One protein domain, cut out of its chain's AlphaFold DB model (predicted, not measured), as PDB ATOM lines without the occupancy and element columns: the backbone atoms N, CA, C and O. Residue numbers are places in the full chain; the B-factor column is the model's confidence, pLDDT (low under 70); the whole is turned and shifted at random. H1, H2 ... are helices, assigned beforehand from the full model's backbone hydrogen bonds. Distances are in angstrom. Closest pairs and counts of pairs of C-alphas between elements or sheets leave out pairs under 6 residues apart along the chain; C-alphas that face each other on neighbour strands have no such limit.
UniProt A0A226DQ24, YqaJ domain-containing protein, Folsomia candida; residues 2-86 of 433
ATOM      1  N   ALA A   2     -14.434   7.104  15.280       79.31
ATOM      2  CA  ALA A   2     -13.537   8.216  15.645       79.31
ATOM      3  C   ALA A   2     -14.200   9.370  16.428       79.31
ATOM      4  O   ALA A   2     -13.795   9.684  17.541       79.31
ATOM      5  N   VAL A   3     -15.294   9.944  15.904       79.88
ATOM      6  CA  VAL A   3     -16.028  11.043  16.573       79.88
ATOM      7  C   VAL A   3     -16.486  10.651  17.984       79.88
ATOM      8  O   VAL A   3     -16.346  11.425  18.924       79.88
ATOM      9  N   LYS A   4     -16.985   9.421  18.162       81.25
ATOM     10  CA  LYS A   4     -17.435   8.914  19.466       81.25
ATOM     11  C   LYS A   4     -16.261   8.723  20.433       81.25
ATOM     12  O   LYS A   4     -16.395   9.079  21.598       81.25
ATOM     13  N   HIS A   5     -15.131   8.210  19.945       83.81
ATOM     14  CA  HIS A   5     -13.909   8.030  20.732       83.81
ATOM     15  C   HIS A   5     -13.376   9.371  21.264       83.81
ATOM     16  O   HIS A   5     -13.185   9.526  22.468       83.81
ATOM     17  N   TYR A   6     -13.232  10.384  20.402       83.69
ATOM     18  CA  TYR A   6     -12.728  11.697  20.825       83.69
ATOM     19  C   TYR A   6     -13.730  12.523  21.644       83.69
ATOM     20  O   TYR A   6     -13.316  13.365  22.437       83.69
ATOM     21  N   LEU A   7     -15.037  12.271  21.514       79.94
ATOM     22  CA  LEU A   7     -16.039  12.835  22.426       79.94
ATOM     23  C   LEU A   7     -15.932  12.251  23.842       79.94
ATOM     24  O   LEU A   7     -16.188  12.962  24.811       79.94
ATOM     25  N   GLN A   8     -15.564  10.973  23.966       82.12
ATOM     26  CA  GLN A   8     -15.374  10.300  25.255       82.12
ATOM     27  C   GLN A   8     -14.040  10.684  25.921       82.12
ATOM     28  O   GLN A   8     -13.989  10.784  27.143       82.12
ATOM     29  N   ASN A   9     -13.003  10.981  25.129       79.56
ATOM     30  CA  ASN A   9     -11.653  11.334  25.589       79.56
ATOM     31  C   ASN A   9     -11.283  12.789  25.240       79.56
ATOM     32  O   ASN A   9     -10.283  13.042  24.567       79.56
ATOM     33  N   LYS A  10     -12.116  13.757  25.642       75.62
ATOM     34  CA  LYS A  10     -12.014  15.147  25.166       75.62
ATOM     35  C   LYS A  10     -10.745  15.854  25.677       75.62
ATOM     36  O   LYS A  10     -10.605  16.127  26.865       75.62
ATOM     37  N   THR A  11      -9.864  16.223  24.750       79.62
ATOM     38  CA  THR A  11      -8.712  17.124  24.949       79.62
ATOM     39  C   THR A  11      -8.813  18.323  24.001       79.62
ATOM     40  O   THR A  11      -9.570  18.289  23.026       79.62
ATOM     41  N   ASN A  12      -8.060  19.396  24.265       74.38
ATOM     42  CA  ASN A  12      -8.138  20.634  23.473       74.38
ATOM     43  C   ASN A  12      -7.762  20.447  21.988       74.38
ATOM     44  O   ASN A  12      -8.241  21.201  21.141       74.38
ATOM     45  N   ASP A  13      -6.957  19.433  21.660       81.38
ATOM     46  CA  ASP A  13      -6.471  19.168  20.299       81.38
ATOM     47  C   ASP A  13      -7.152  17.966  19.618       81.38
ATOM     48  O   ASP A  13      -6.795  17.604  18.499       81.38
ATOM     49  N   CYS A  14      -8.181  17.370  20.231       84.62
ATOM     50  CA  CYS A  14      -8.879  16.199  19.682       84.62
ATOM     51  C   CYS A  14      -9.413  16.391  18.251       84.62
ATOM     52  O   CYS A  14      -9.489  15.427  17.492       84.62
ATOM     53  N   TRP A  15      -9.758  17.619  17.856       85.12
ATOM     54  CA  TRP A  15     -10.274  17.894  16.511       85.12
ATOM     55  C   TRP A  15      -9.186  17.758  15.441       85.12
ATOM     56  O   TRP A  15      -9.501  17.400  14.308       85.12
ATOM     57  N   LYS A  16      -7.913  17.994  15.797       87.94
ATOM     58  CA  LYS A  16      -6.759  17.778  14.912       87.94
ATOM     59  C   LYS A  16      -6.512  16.287  14.702       87.94
ATOM     60  O   LYS A  16      -6.252  15.866  13.581       87.94
ATOM     61  N   ASN A  17      -6.662  15.487  15.757       88.19
ATOM     62  CA  ASN A  17      -6.519  14.032  15.669       88.19
ATOM     63  C   ASN A  17      -7.658  13.420  14.838       88.19
ATOM     64  O   ASN A  17      -7.409  12.614  13.950       88.19
ATOM     65  N   LEU A  18      -8.896  13.896  15.019       89.44
ATOM     66  CA  LEU A  18     -10.020  13.518  14.157       89.44
ATOM     67  C   LEU A  18      -9.786  13.916  12.688       89.44
ATOM     68  O   LEU A  18     -10.102  13.145  11.783       89.44
ATOM     69  N   GLN A  19      -9.223  15.103  12.447       91.44
ATOM     70  CA  GLN A  19      -8.861  15.557  11.105       91.44
ATOM     71  C   GLN A  19      -7.823  14.627  10.465       91.44
ATOM     72  O   GLN A  19      -7.977  14.258   9.300       91.44
ATOM     73  N   HIS A  20      -6.801  14.222  11.223       90.25
ATOM     74  CA  HIS A  20      -5.794  13.262  10.776       90.25
ATOM     75  C   HIS A  20      -6.421  11.906  10.429       90.25
ATOM     76  O   HIS A  20      -6.195  11.391   9.335       90.25
ATOM     77  N   ASP A  21      -7.295  11.392  11.296       90.56
ATOM     78  CA  ASP A  21      -7.978  10.116  11.087       90.56
ATOM     79  C   ASP A  21      -8.837  10.121   9.818       90.56
ATOM     80  O   ASP A  21      -8.790   9.169   9.042       90.56
ATOM     81  N   ILE A  22      -9.580  11.206   9.553       91.19
ATOM     82  CA  ILE A  22     -10.398  11.346   8.334       91.19
ATOM     83  C   ILE A  22      -9.523  11.338   7.075       91.19
ATOM     84  O   ILE A  22      -9.877  10.708   6.077       91.19
ATOM     85  N   LEU A  23      -8.379  12.025   7.111       92.00
ATOM     86  CA  LEU A  23      -7.437  12.048   5.991       92.00
ATOM     87  C   LEU A  23      -6.730  10.701   5.796       92.00
ATOM     88  O   LEU A  23      -6.335  10.385   4.674       92.00
ATOM     89  N   ASN A  24      -6.613   9.895   6.853       90.88
ATOM     90  CA  ASN A  24      -6.011   8.568   6.807       90.88
ATOM     91  C   ASN A  24      -6.964   7.471   6.275       90.88
ATOM     92  O   ASN A  24      -6.509   6.387   5.910       90.88
ATOM     93  N   ILE A  25      -8.271   7.745   6.154       90.19
ATOM     94  CA  ILE A  25      -9.284   6.771   5.694       90.19
ATOM     95  C   ILE A  25      -8.903   6.071   4.373       90.19
ATOM     96  O   ILE A  25      -8.962   4.842   4.337       90.19
ATOM     97  N   PRO A  26      -8.500   6.767   3.288       89.69
ATOM     98  CA  PRO A  26      -8.161   6.104   2.027       89.69
ATOM     99  C   PRO A  26      -6.974   5.159   2.168       89.69
ATOM    100  O   PRO A  26      -6.978   4.078   1.592       89.69
ATOM    101  N   PHE A  27      -5.970   5.549   2.950       89.62
ATOM    102  CA  PHE A  27      -4.778   4.738   3.171       89.62
ATOM    103  C   PHE A  27      -5.137   3.449   3.906       89.62
ATOM    104  O   PHE A  27      -4.776   2.373   3.440       89.62
ATOM    105  N   HIS A  28      -5.948   3.555   4.962       88.12
ATOM    106  CA  HIS A  28      -6.472   2.395   5.676       88.12
ATOM    107  C   HIS A  28      -7.303   1.473   4.767       88.12
ATOM    108  O   HIS A  28      -7.127   0.261   4.814       88.12
ATOM    109  N   ILE A  29      -8.192   2.023   3.930       87.44
ATOM    110  CA  ILE A  29      -9.054   1.231   3.030       87.44
ATOM    111  C   ILE A  29      -8.238   0.457   1.987       87.44
ATOM    112  O   ILE A  29      -8.608  -0.659   1.633       87.44
ATOM    113  N   PHE A  30      -7.144   1.035   1.487       88.69
ATOM    114  CA  PHE A  30      -6.309   0.424   0.448       88.69
ATOM    115  C   PHE A  30      -5.094  -0.344   1.004       88.69
ATOM    116  O   PHE A  30      -4.117  -0.544   0.279       88.69
ATOM    117  N   GLY A  31      -5.158  -0.778   2.268       83.38
ATOM    118  CA  GLY A  31      -4.199  -1.708   2.876       83.38
ATOM    119  C   GLY A  31      -2.950  -1.068   3.493       83.38
ATOM    120  O   GLY A  31      -2.029  -1.774   3.895       83.38
ATOM    121  N   ARG A  32      -2.872   0.269   3.590       86.50
ATOM    122  CA  ARG A  32      -1.754   0.969   4.245       86.50
ATOM    123  C   ARG A  32      -2.135   1.397   5.657       86.50
ATOM    124  O   ARG A  32      -2.817   2.400   5.861       86.50
ATOM    125  N   HIS A  33      -1.613   0.679   6.648       86.56
ATOM    126  CA  HIS A  33      -2.010   0.848   8.051       86.56
ATOM    127  C   HIS A  33      -1.030   1.644   8.934       86.56
ATOM    128  O   HIS A  33      -1.298   1.816  10.117       86.56
ATOM    129  N   HIS A  34       0.068   2.184   8.389       83.19
ATOM    130  CA  HIS A  34       1.154   2.804   9.177       83.19
ATOM    131  C   HIS A  34       0.745   3.982  10.075       83.19
ATOM    132  O   HIS A  34       1.371   4.193  11.107       83.19
ATOM    133  N   ASN A  35      -0.294   4.729   9.695       84.06
ATOM    134  CA  ASN A  35      -0.761   5.915  10.422       84.06
ATOM    135  C   ASN A  35      -2.123   5.688  11.102       84.06
ATOM    136  O   ASN A  35      -2.856   6.641  11.350       84.06
ATOM    137  N   CYS A  36      -2.535   4.432  11.310       86.75
ATOM    138  CA  CYS A  36      -3.806   4.145  11.972       86.75
ATOM    139  C   CYS A  36      -3.660   4.157  13.494       86.75
ATOM    140  O   CYS A  36      -2.699   3.617  14.037       86.75
ATOM    141  N   GLU A  37      -4.660   4.704  14.177       85.12
ATOM    142  CA  GLU A  37      -4.733   4.664  15.635       85.12
ATOM    143  C   GLU A  37      -5.270   3.318  16.138       85.12
ATOM    144  O   GLU A  37      -6.148   2.689  15.533       85.12
ATOM    145  N   SER A  38      -4.787   2.911  17.312       82.38
ATOM    146  CA  SER A  38      -5.066   1.600  17.917       82.38
ATOM    147  C   SER A  38      -6.541   1.359  18.246       82.38
ATOM    148  O   SER A  38      -6.982   0.216  18.327       82.38
ATOM    149  N   TYR A  39      -7.336   2.422  18.412       84.12
ATOM    150  CA  TYR A  39      -8.759   2.300  18.738       84.12
ATOM    151  C   TYR A  39      -9.616   1.802  17.561       84.12
ATOM    152  O   TYR A  39     -10.761   1.403  17.782       84.12
ATOM    153  N   PHE A  40      -9.115   1.869  16.320       82.62
ATOM    154  CA  PHE A  40      -9.839   1.400  15.133       82.62
ATOM    155  C   PHE A  40      -9.042   0.444  14.243       82.62
ATOM    156  O   PHE A  40      -9.643  -0.230  13.409       82.62
ATOM    157  N   CYS A  41      -7.721   0.373  14.404       82.69
ATOM    158  CA  CYS A  41      -6.863  -0.565  13.696       82.69
ATOM    159  C   CYS A  41      -5.940  -1.240  14.709       82.69
ATOM    160  O   CYS A  41      -5.035  -0.598  15.241       82.69
ATOM    161  N   ASP A  42      -6.180  -2.520  14.994       79.19
ATOM    162  CA  ASP A  42      -5.348  -3.276  15.930       79.19
ATOM    163  C   ASP A  42      -4.016  -3.653  15.251       79.19
ATOM    164  O   ASP A  42      -4.031  -4.346  14.228       79.19
ATOM    165  N   PRO A  43      -2.858  -3.215  15.779       67.81
ATOM    166  CA  PRO A  43      -1.554  -3.571  15.222       67.81
ATOM    167  C   PRO A  43      -1.236  -5.074  15.306       67.81
ATOM    168  O   PRO A  43      -0.331  -5.531  14.611       67.81
ATOM    169  N   ASN A  44      -1.964  -5.846  16.122       68.50
ATOM    170  CA  ASN A  44      -1.785  -7.293  16.270       68.50
ATOM    171  C   ASN A  44      -2.755  -8.125  15.414       68.50
ATOM    172  O   ASN A  44      -2.740  -9.357  15.494       68.50
ATOM    173  N   ASP A  45      -3.601  -7.491  14.598       75.62
ATOM    174  CA  ASP A  45      -4.526  -8.213  13.732       75.62
ATOM    175  C   ASP A  45      -3.777  -8.866  12.558       75.62
ATOM    176  O   ASP A  45      -3.377  -8.220  11.585       75.62
ATOM    177  N   SER A  46      -3.614 -10.190  12.647       64.50
ATOM    178  CA  SER A  46      -2.973 -11.021  11.619       64.50
ATOM    179  C   SER A  46      -3.603 -10.895  10.225       64.50
ATOM    180  O   SER A  46      -2.934 -11.187   9.237       64.50
ATOM    181  N   THR A  47      -4.853 -10.433  10.120       67.00
ATOM    182  CA  THR A  47      -5.529 -10.228   8.831       67.00
ATOM    183  C   THR A  47      -5.083  -8.942   8.132       67.00
ATOM    184  O   THR A  47      -4.985  -8.919   6.908       67.00
ATOM    185  N   LYS A  48      -4.717  -7.904   8.897       69.06
ATOM    186  CA  LYS A  48      -4.265  -6.599   8.385       69.06
ATOM    187  C   LYS A  48      -2.813  -6.592   7.926       69.06
ATOM    188  O   LYS A  48      -2.458  -5.833   7.033       69.06
ATOM    189  N   ALA A  49      -1.984  -7.480   8.471       65.44
ATOM    190  CA  ALA A  49      -0.603  -7.670   8.021       65.44
ATOM    191  C   ALA A  49      -0.493  -8.335   6.630       65.44
ATOM    192  O   ALA A  49       0.563  -8.274   6.005       65.44
ATOM    193  N   VAL A  50      -1.569  -8.978   6.159       71.75
ATOM    194  CA  VAL A  50      -1.621  -9.727   4.890       71.75
ATOM    195  C   VAL A  50      -2.284  -8.909   3.766       71.75
ATOM    196  O   VAL A  50      -2.241  -9.312   2.604       71.75
ATOM    197  N   GLU A  51      -2.877  -7.749   4.073       80.12
ATOM    198  CA  GLU A  51      -3.501  -6.883   3.067       80.12
ATOM    199  C   GLU A  51      -2.446  -6.291   2.115       80.12
ATOM    200  O   GLU A  51      -1.414  -5.761   2.528       80.12
ATOM    201  N   ALA A  52      -2.697  -6.389   0.808       80.31
ATOM    202  CA  ALA A  52      -1.797  -5.847  -0.203       80.31
ATOM    203  C   ALA A  52      -1.914  -4.313  -0.268       80.31
ATOM    204  O   ALA A  52      -2.990  -3.791  -0.578       80.31
ATOM    205  N   ASP A  53      -0.805  -3.591  -0.051       86.56
ATOM    206  CA  ASP A  53      -0.763  -2.128  -0.199       86.56
ATOM    207  C   ASP A  53      -0.999  -1.739  -1.665       86.56
ATOM    208  O   ASP A  53      -0.119  -1.832  -2.526       86.56
ATOM    209  N   SER A  54      -2.219  -1.278  -1.936       87.81
ATOM    210  CA  SER A  54      -2.663  -0.837  -3.256       87.81
ATOM    211  C   SER A  54      -2.683   0.687  -3.383       87.81
ATOM    212  O   SER A  54      -3.092   1.211  -4.421       87.81
ATOM    213  N   VAL A  55      -2.233   1.434  -2.367       87.06
ATOM    214  CA  VAL A  55      -2.311   2.903  -2.344       87.06
ATOM    215  C   VAL A  55      -1.557   3.508  -3.519       87.06
ATOM    216  O   VAL A  55      -2.075   4.398  -4.185       87.06
ATOM    217  N   THR A  56      -0.354   3.015  -3.816       85.94
ATOM    218  CA  THR A  56       0.467   3.544  -4.916       85.94
ATOM    219  C   THR A  56      -0.222   3.367  -6.273       85.94
ATOM    220  O   THR A  56      -0.162   4.262  -7.115       85.94
ATOM    221  N   ALA A  57      -0.947   2.259  -6.468       87.38
ATOM    222  CA  ALA A  57      -1.769   2.047  -7.657       87.38
ATOM    223  C   ALA A  57      -2.985   2.990  -7.673       87.38
ATOM    224  O   ALA A  57      -3.275   3.601  -8.699       87.38
ATOM    225  N   MET A  58      -3.653   3.184  -6.534       87.00
ATOM    226  CA  MET A  58      -4.804   4.088  -6.415       87.00
ATOM    227  C   MET A  58      -4.454   5.557  -6.619       87.00
ATOM    228  O   MET A  58      -5.220   6.261  -7.268       87.00
ATOM    229  N   MET A  59      -3.280   6.005  -6.174       88.06
ATOM    230  CA  MET A  59      -2.786   7.363  -6.424       88.06
ATOM    231  C   MET A  59      -2.627   7.672  -7.919       88.06
ATOM    232  O   MET A  59      -2.730   8.831  -8.312       88.06
ATOM    233  N   SER A  60      -2.405   6.653  -8.757       89.19
ATOM    234  CA  SER A  60      -2.326   6.818 -10.214       89.19
ATOM    235  C   SER A  60      -3.697   6.913 -10.897       89.19
ATOM    236  O   SER A  60      -3.788   7.312 -12.059       89.19
ATOM    237  N   CYS A  61      -4.779   6.567 -10.194       90.56
ATOM    238  CA  CYS A  61      -6.126   6.620 -10.742       90.56
ATOM    239  C   CYS A  61      -6.708   8.036 -10.700       90.56
ATOM    240  O   CYS A  61      -6.576   8.773  -9.723       90.56
ATOM    241  N   SER A  62      -7.482   8.380 -11.730       88.38
ATOM    242  CA  SER A  62      -8.125   9.693 -11.876       88.38
ATOM    243  C   SER A  62      -9.130  10.042 -10.768       88.38
ATOM    244  O   SER A  62      -9.451  11.215 -10.585       88.38
ATOM    245  N   PHE A  63      -9.620   9.056 -10.008       88.38
ATOM    246  CA  PHE A  63     -10.562   9.279  -8.905       88.38
ATOM    247  C   PHE A  63      -9.886   9.730  -7.597       88.38
ATOM    248  O   PHE A  63     -10.574  10.246  -6.712       88.38
ATOM    249  N   TRP A  64      -8.567   9.549  -7.457       91.00
ATOM    250  CA  TRP A  64      -7.852   9.773  -6.198       91.00
ATOM    251  C   TRP A  64      -7.898  11.231  -5.739       91.00
ATOM    252  O   TRP A  64      -8.255  11.519  -4.596       91.00
ATOM    253  N   GLU A  65      -7.613  12.165  -6.644       89.81
ATOM    254  CA  GLU A  65      -7.648  13.600  -6.343       89.81
ATOM    255  C   GLU A  65      -9.057  14.103  -5.964       89.81
ATOM    256  O   GLU A  65      -9.194  14.767  -4.928       89.81
ATOM    257  N   PRO A  66     -10.137  13.759  -6.703       92.50
ATOM    258  CA  PRO A  66     -11.509  14.032  -6.271       92.50
ATOM    259  C   PRO A  66     -11.849  13.470  -4.883       92.50
ATOM    260  O   PRO A  66     -12.446  14.181  -4.069       92.50
ATOM    261  N   LEU A  67     -11.439  12.231  -4.587       90.31
ATOM    262  CA  LEU A  67     -11.660  11.596  -3.286       90.31
ATOM    263  C   LEU A  67     -10.938  12.356  -2.165       90.31
ATOM    264  O   LEU A  67     -11.558  12.711  -1.160       90.31
ATOM    265  N   GLN A  68      -9.654  12.675  -2.348       91.31
ATOM    266  CA  GLN A  68      -8.897  13.466  -1.377       91.31
ATOM    267  C   GLN A  68      -9.469  14.876  -1.203       91.31
ATOM    268  O   GLN A  68      -9.451  15.424  -0.102       91.31
ATOM    269  N   SER A  69      -9.970  15.501  -2.269       90.56
ATOM    270  CA  SER A  69     -10.632  16.809  -2.195       90.56
ATOM    271  C   SER A  69     -11.915  16.748  -1.359       90.56
ATOM    272  O   SER A  69     -12.133  17.599  -0.493       90.56
ATOM    273  N   ALA A  70     -12.740  15.712  -1.548       89.69
ATOM    274  CA  ALA A  70     -13.940  15.491  -0.744       89.69
ATOM    275  C   ALA A  70     -13.604  15.246   0.737       89.69
ATOM    276  O   ALA A  70     -14.203  15.864   1.617       89.69
ATOM    277  N   LEU A  71     -12.599  14.415   1.018       91.75
ATOM    278  CA  LEU A  71     -12.167  14.132   2.386       91.75
ATOM    279  C   LEU A  71     -11.551  15.348   3.070       91.75
ATOM    280  O   LEU A  71     -11.860  15.588   4.229       91.75
ATOM    281  N   ARG A  72     -10.767  16.171   2.361       92.31
ATOM    282  CA  ARG A  72     -10.246  17.443   2.893       92.31
ATOM    283  C   ARG A  72     -11.368  18.383   3.331       92.31
ATOM    284  O   ARG A  72     -11.260  18.997   4.389       92.31
ATOM    285  N   LYS A  73     -12.470  18.458   2.574       89.44
ATOM    286  CA  LYS A  73     -13.649  19.252   2.967       89.44
ATOM    287  C   LYS A  73     -14.262  18.743   4.270       89.44
ATOM    288  O   LYS A  73     -14.534  19.544   5.151       89.44
ATOM    289  N   ILE A  74     -14.426  17.426   4.413       86.69
ATOM    290  CA  ILE A  74     -14.969  16.819   5.639       86.69
ATOM    291  C   ILE A  74     -13.996  17.008   6.814       86.69
ATOM    292  O   ILE A  74     -14.409  17.372   7.910       86.69
ATOM    293  N   ALA A  75     -12.699  16.815   6.580       90.19
ATOM    294  CA  ALA A  75     -11.657  16.934   7.589       90.19
ATOM    295  C   ALA A  75     -11.536  18.374   8.122       90.19
ATOM    296  O   ALA A  75     -11.317  18.570   9.316       90.19
ATOM    297  N   ASN A  76     -11.743  19.394   7.283       89.56
ATOM    298  CA  ASN A  76     -11.778  20.795   7.724       89.56
ATOM    299  C   ASN A  76     -12.950  21.099   8.672       89.56
ATOM    300  O   ASN A  76     -12.838  21.991   9.509       89.56
ATOM    301  N   GLU A  77     -14.028  20.317   8.611       86.75
ATOM    302  CA  GLU A  77     -15.182  20.429   9.509       86.75
ATOM    303  C   GLU A  77     -15.017  19.619  10.810       86.75
ATOM    304  O   GLU A  77     -15.946  19.545  11.613       86.75
ATOM    305  N   SER A  78     -13.844  19.029  11.080       87.06
ATOM    306  CA  SER A  78     -13.614  18.183  12.271       87.06
ATOM    307  C   SER A  78     -13.927  18.891  13.591       87.06
ATOM    308  O   SER A  78     -14.460  18.271  14.512       87.06
ATOM    309  N   TYR A  79     -13.656  20.197  13.683       84.12
ATOM    310  CA  TYR A  79     -14.024  20.999  14.854       84.12
ATOM    311  C   TYR A  79     -15.551  21.106  15.021       84.12
ATOM    312  O   TYR A  79     -16.082  20.904  16.112       84.12
ATOM    313  N   SER A  80     -16.262  21.371  13.921       82.19
ATOM    314  CA  SER A  80     -17.727  21.465  13.870       82.19
ATOM    315  C   SER A  80     -18.388  20.132  14.249       82.19
ATOM    316  O   SER A  80     -19.294  20.094  15.086       82.19
ATOM    317  N   LEU A  81     -17.854  19.022  13.722       80.38
ATOM    318  CA  LEU A  81     -18.279  17.654  14.028       80.38
ATOM    319  C   LEU A  81     -18.081  17.293  15.508       80.38
ATOM    320  O   LEU A  81     -18.922  16.610  16.091       80.38
ATOM    321  N   MET A  82     -16.998  17.765  16.130       79.88
ATOM    322  CA  MET A  82     -16.731  17.551  17.555       79.88
ATOM    323  C   MET A  82     -17.661  18.337  18.479       79.88
ATOM    324  O   MET A  82     -18.074  17.826  19.518       79.88
ATOM    325  N   GLU A  83     -17.995  19.573  18.123       75.62
ATOM    326  CA  GLU A  83     -18.910  20.409  18.908       75.62
ATOM    327  C   GLU A  83     -20.388  20.152  18.560       75.62
ATOM    328  O   GLU A  83     -21.274  20.857  19.045       75.62
ATOM    329  N   ASN A  84     -20.659  19.124  17.741       69.62
ATOM    330  CA  ASN A  84     -21.985  18.736  17.263       69.62
ATOM    331  C   ASN A  84     -22.770  19.931  16.690       69.62
ATOM    332  O   ASN A  84     -23.973  20.084  16.921       69.62
ATOM    333  N   GLN A  85     -22.065  20.826  15.993       68.38
ATOM    334  CA  GLN A  85     -22.677  21.984  15.361       68.38
ATOM    335  C   GLN A  85     -23.442  21.517  14.127       68.38
ATOM    336  O   GLN A  85     -22.937  20.728  13.328       68.38
ATOM    337  N   THR A  86     -24.675  21.992  13.968       63.81
ATOM    338  CA  THR A  86     -25.520  21.573  12.853       63.81
ATOM    339  C   THR A  86     -25.654  22.706  11.843       63.81
ATOM    340  O   THR A  86     -26.018  23.830  12.178       63.81
TER     341      THR A  86
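This is residues 2 to 86 of the 433 residues of the protein "YqaJ domain-containing protein" of Folsomia candida (UniProt A0A226DQ24). Two long helices, H2 and H4, run side by side in opposite ways, with short H1 and H5 packed on H2 and a long loop, residues 30 to 54, leading to H3. The printed part has 85 residues with five named helices, in the order H1, H2, H3, H4, H5 along the chain, and no named strand; the helices hold 46 of the 85 printed residues, and the class is all helix. The flat whole spans 36 by 33 by 17 A and is only just compact, close to loose (radius of gyration of the C-alphas 14.2 A).

H1, residues 2 to 8, and H2, residues 14 to 29, form a hairpin; their closest C-alphas, Tyr 6 and Cys 14, are 6.0 A apart. H2 has a kink of 39 degrees near residue 23. H4, residues 64 to 76, touches residues 18 to 23 of H2 alone, closest C-alphas Gln 19 and Ala 75 at 4.7 A, a shallow tilt of 20 degrees. Every O i to N i+4 pair is within hydrogen-bond range in H1 and H4; in H2, 10 of 12.

H1 begins at C-alpha 2 (-13.537, 8.216, 15.645). H2 measures 22.4 A; H5, residues 78 to 82, ends at C-alpha 82 (-16.731, 17.551, 17.555).

The printed part has no cut. Residues 43 to 44, 46 to 49 and 84 to 86 are under 70.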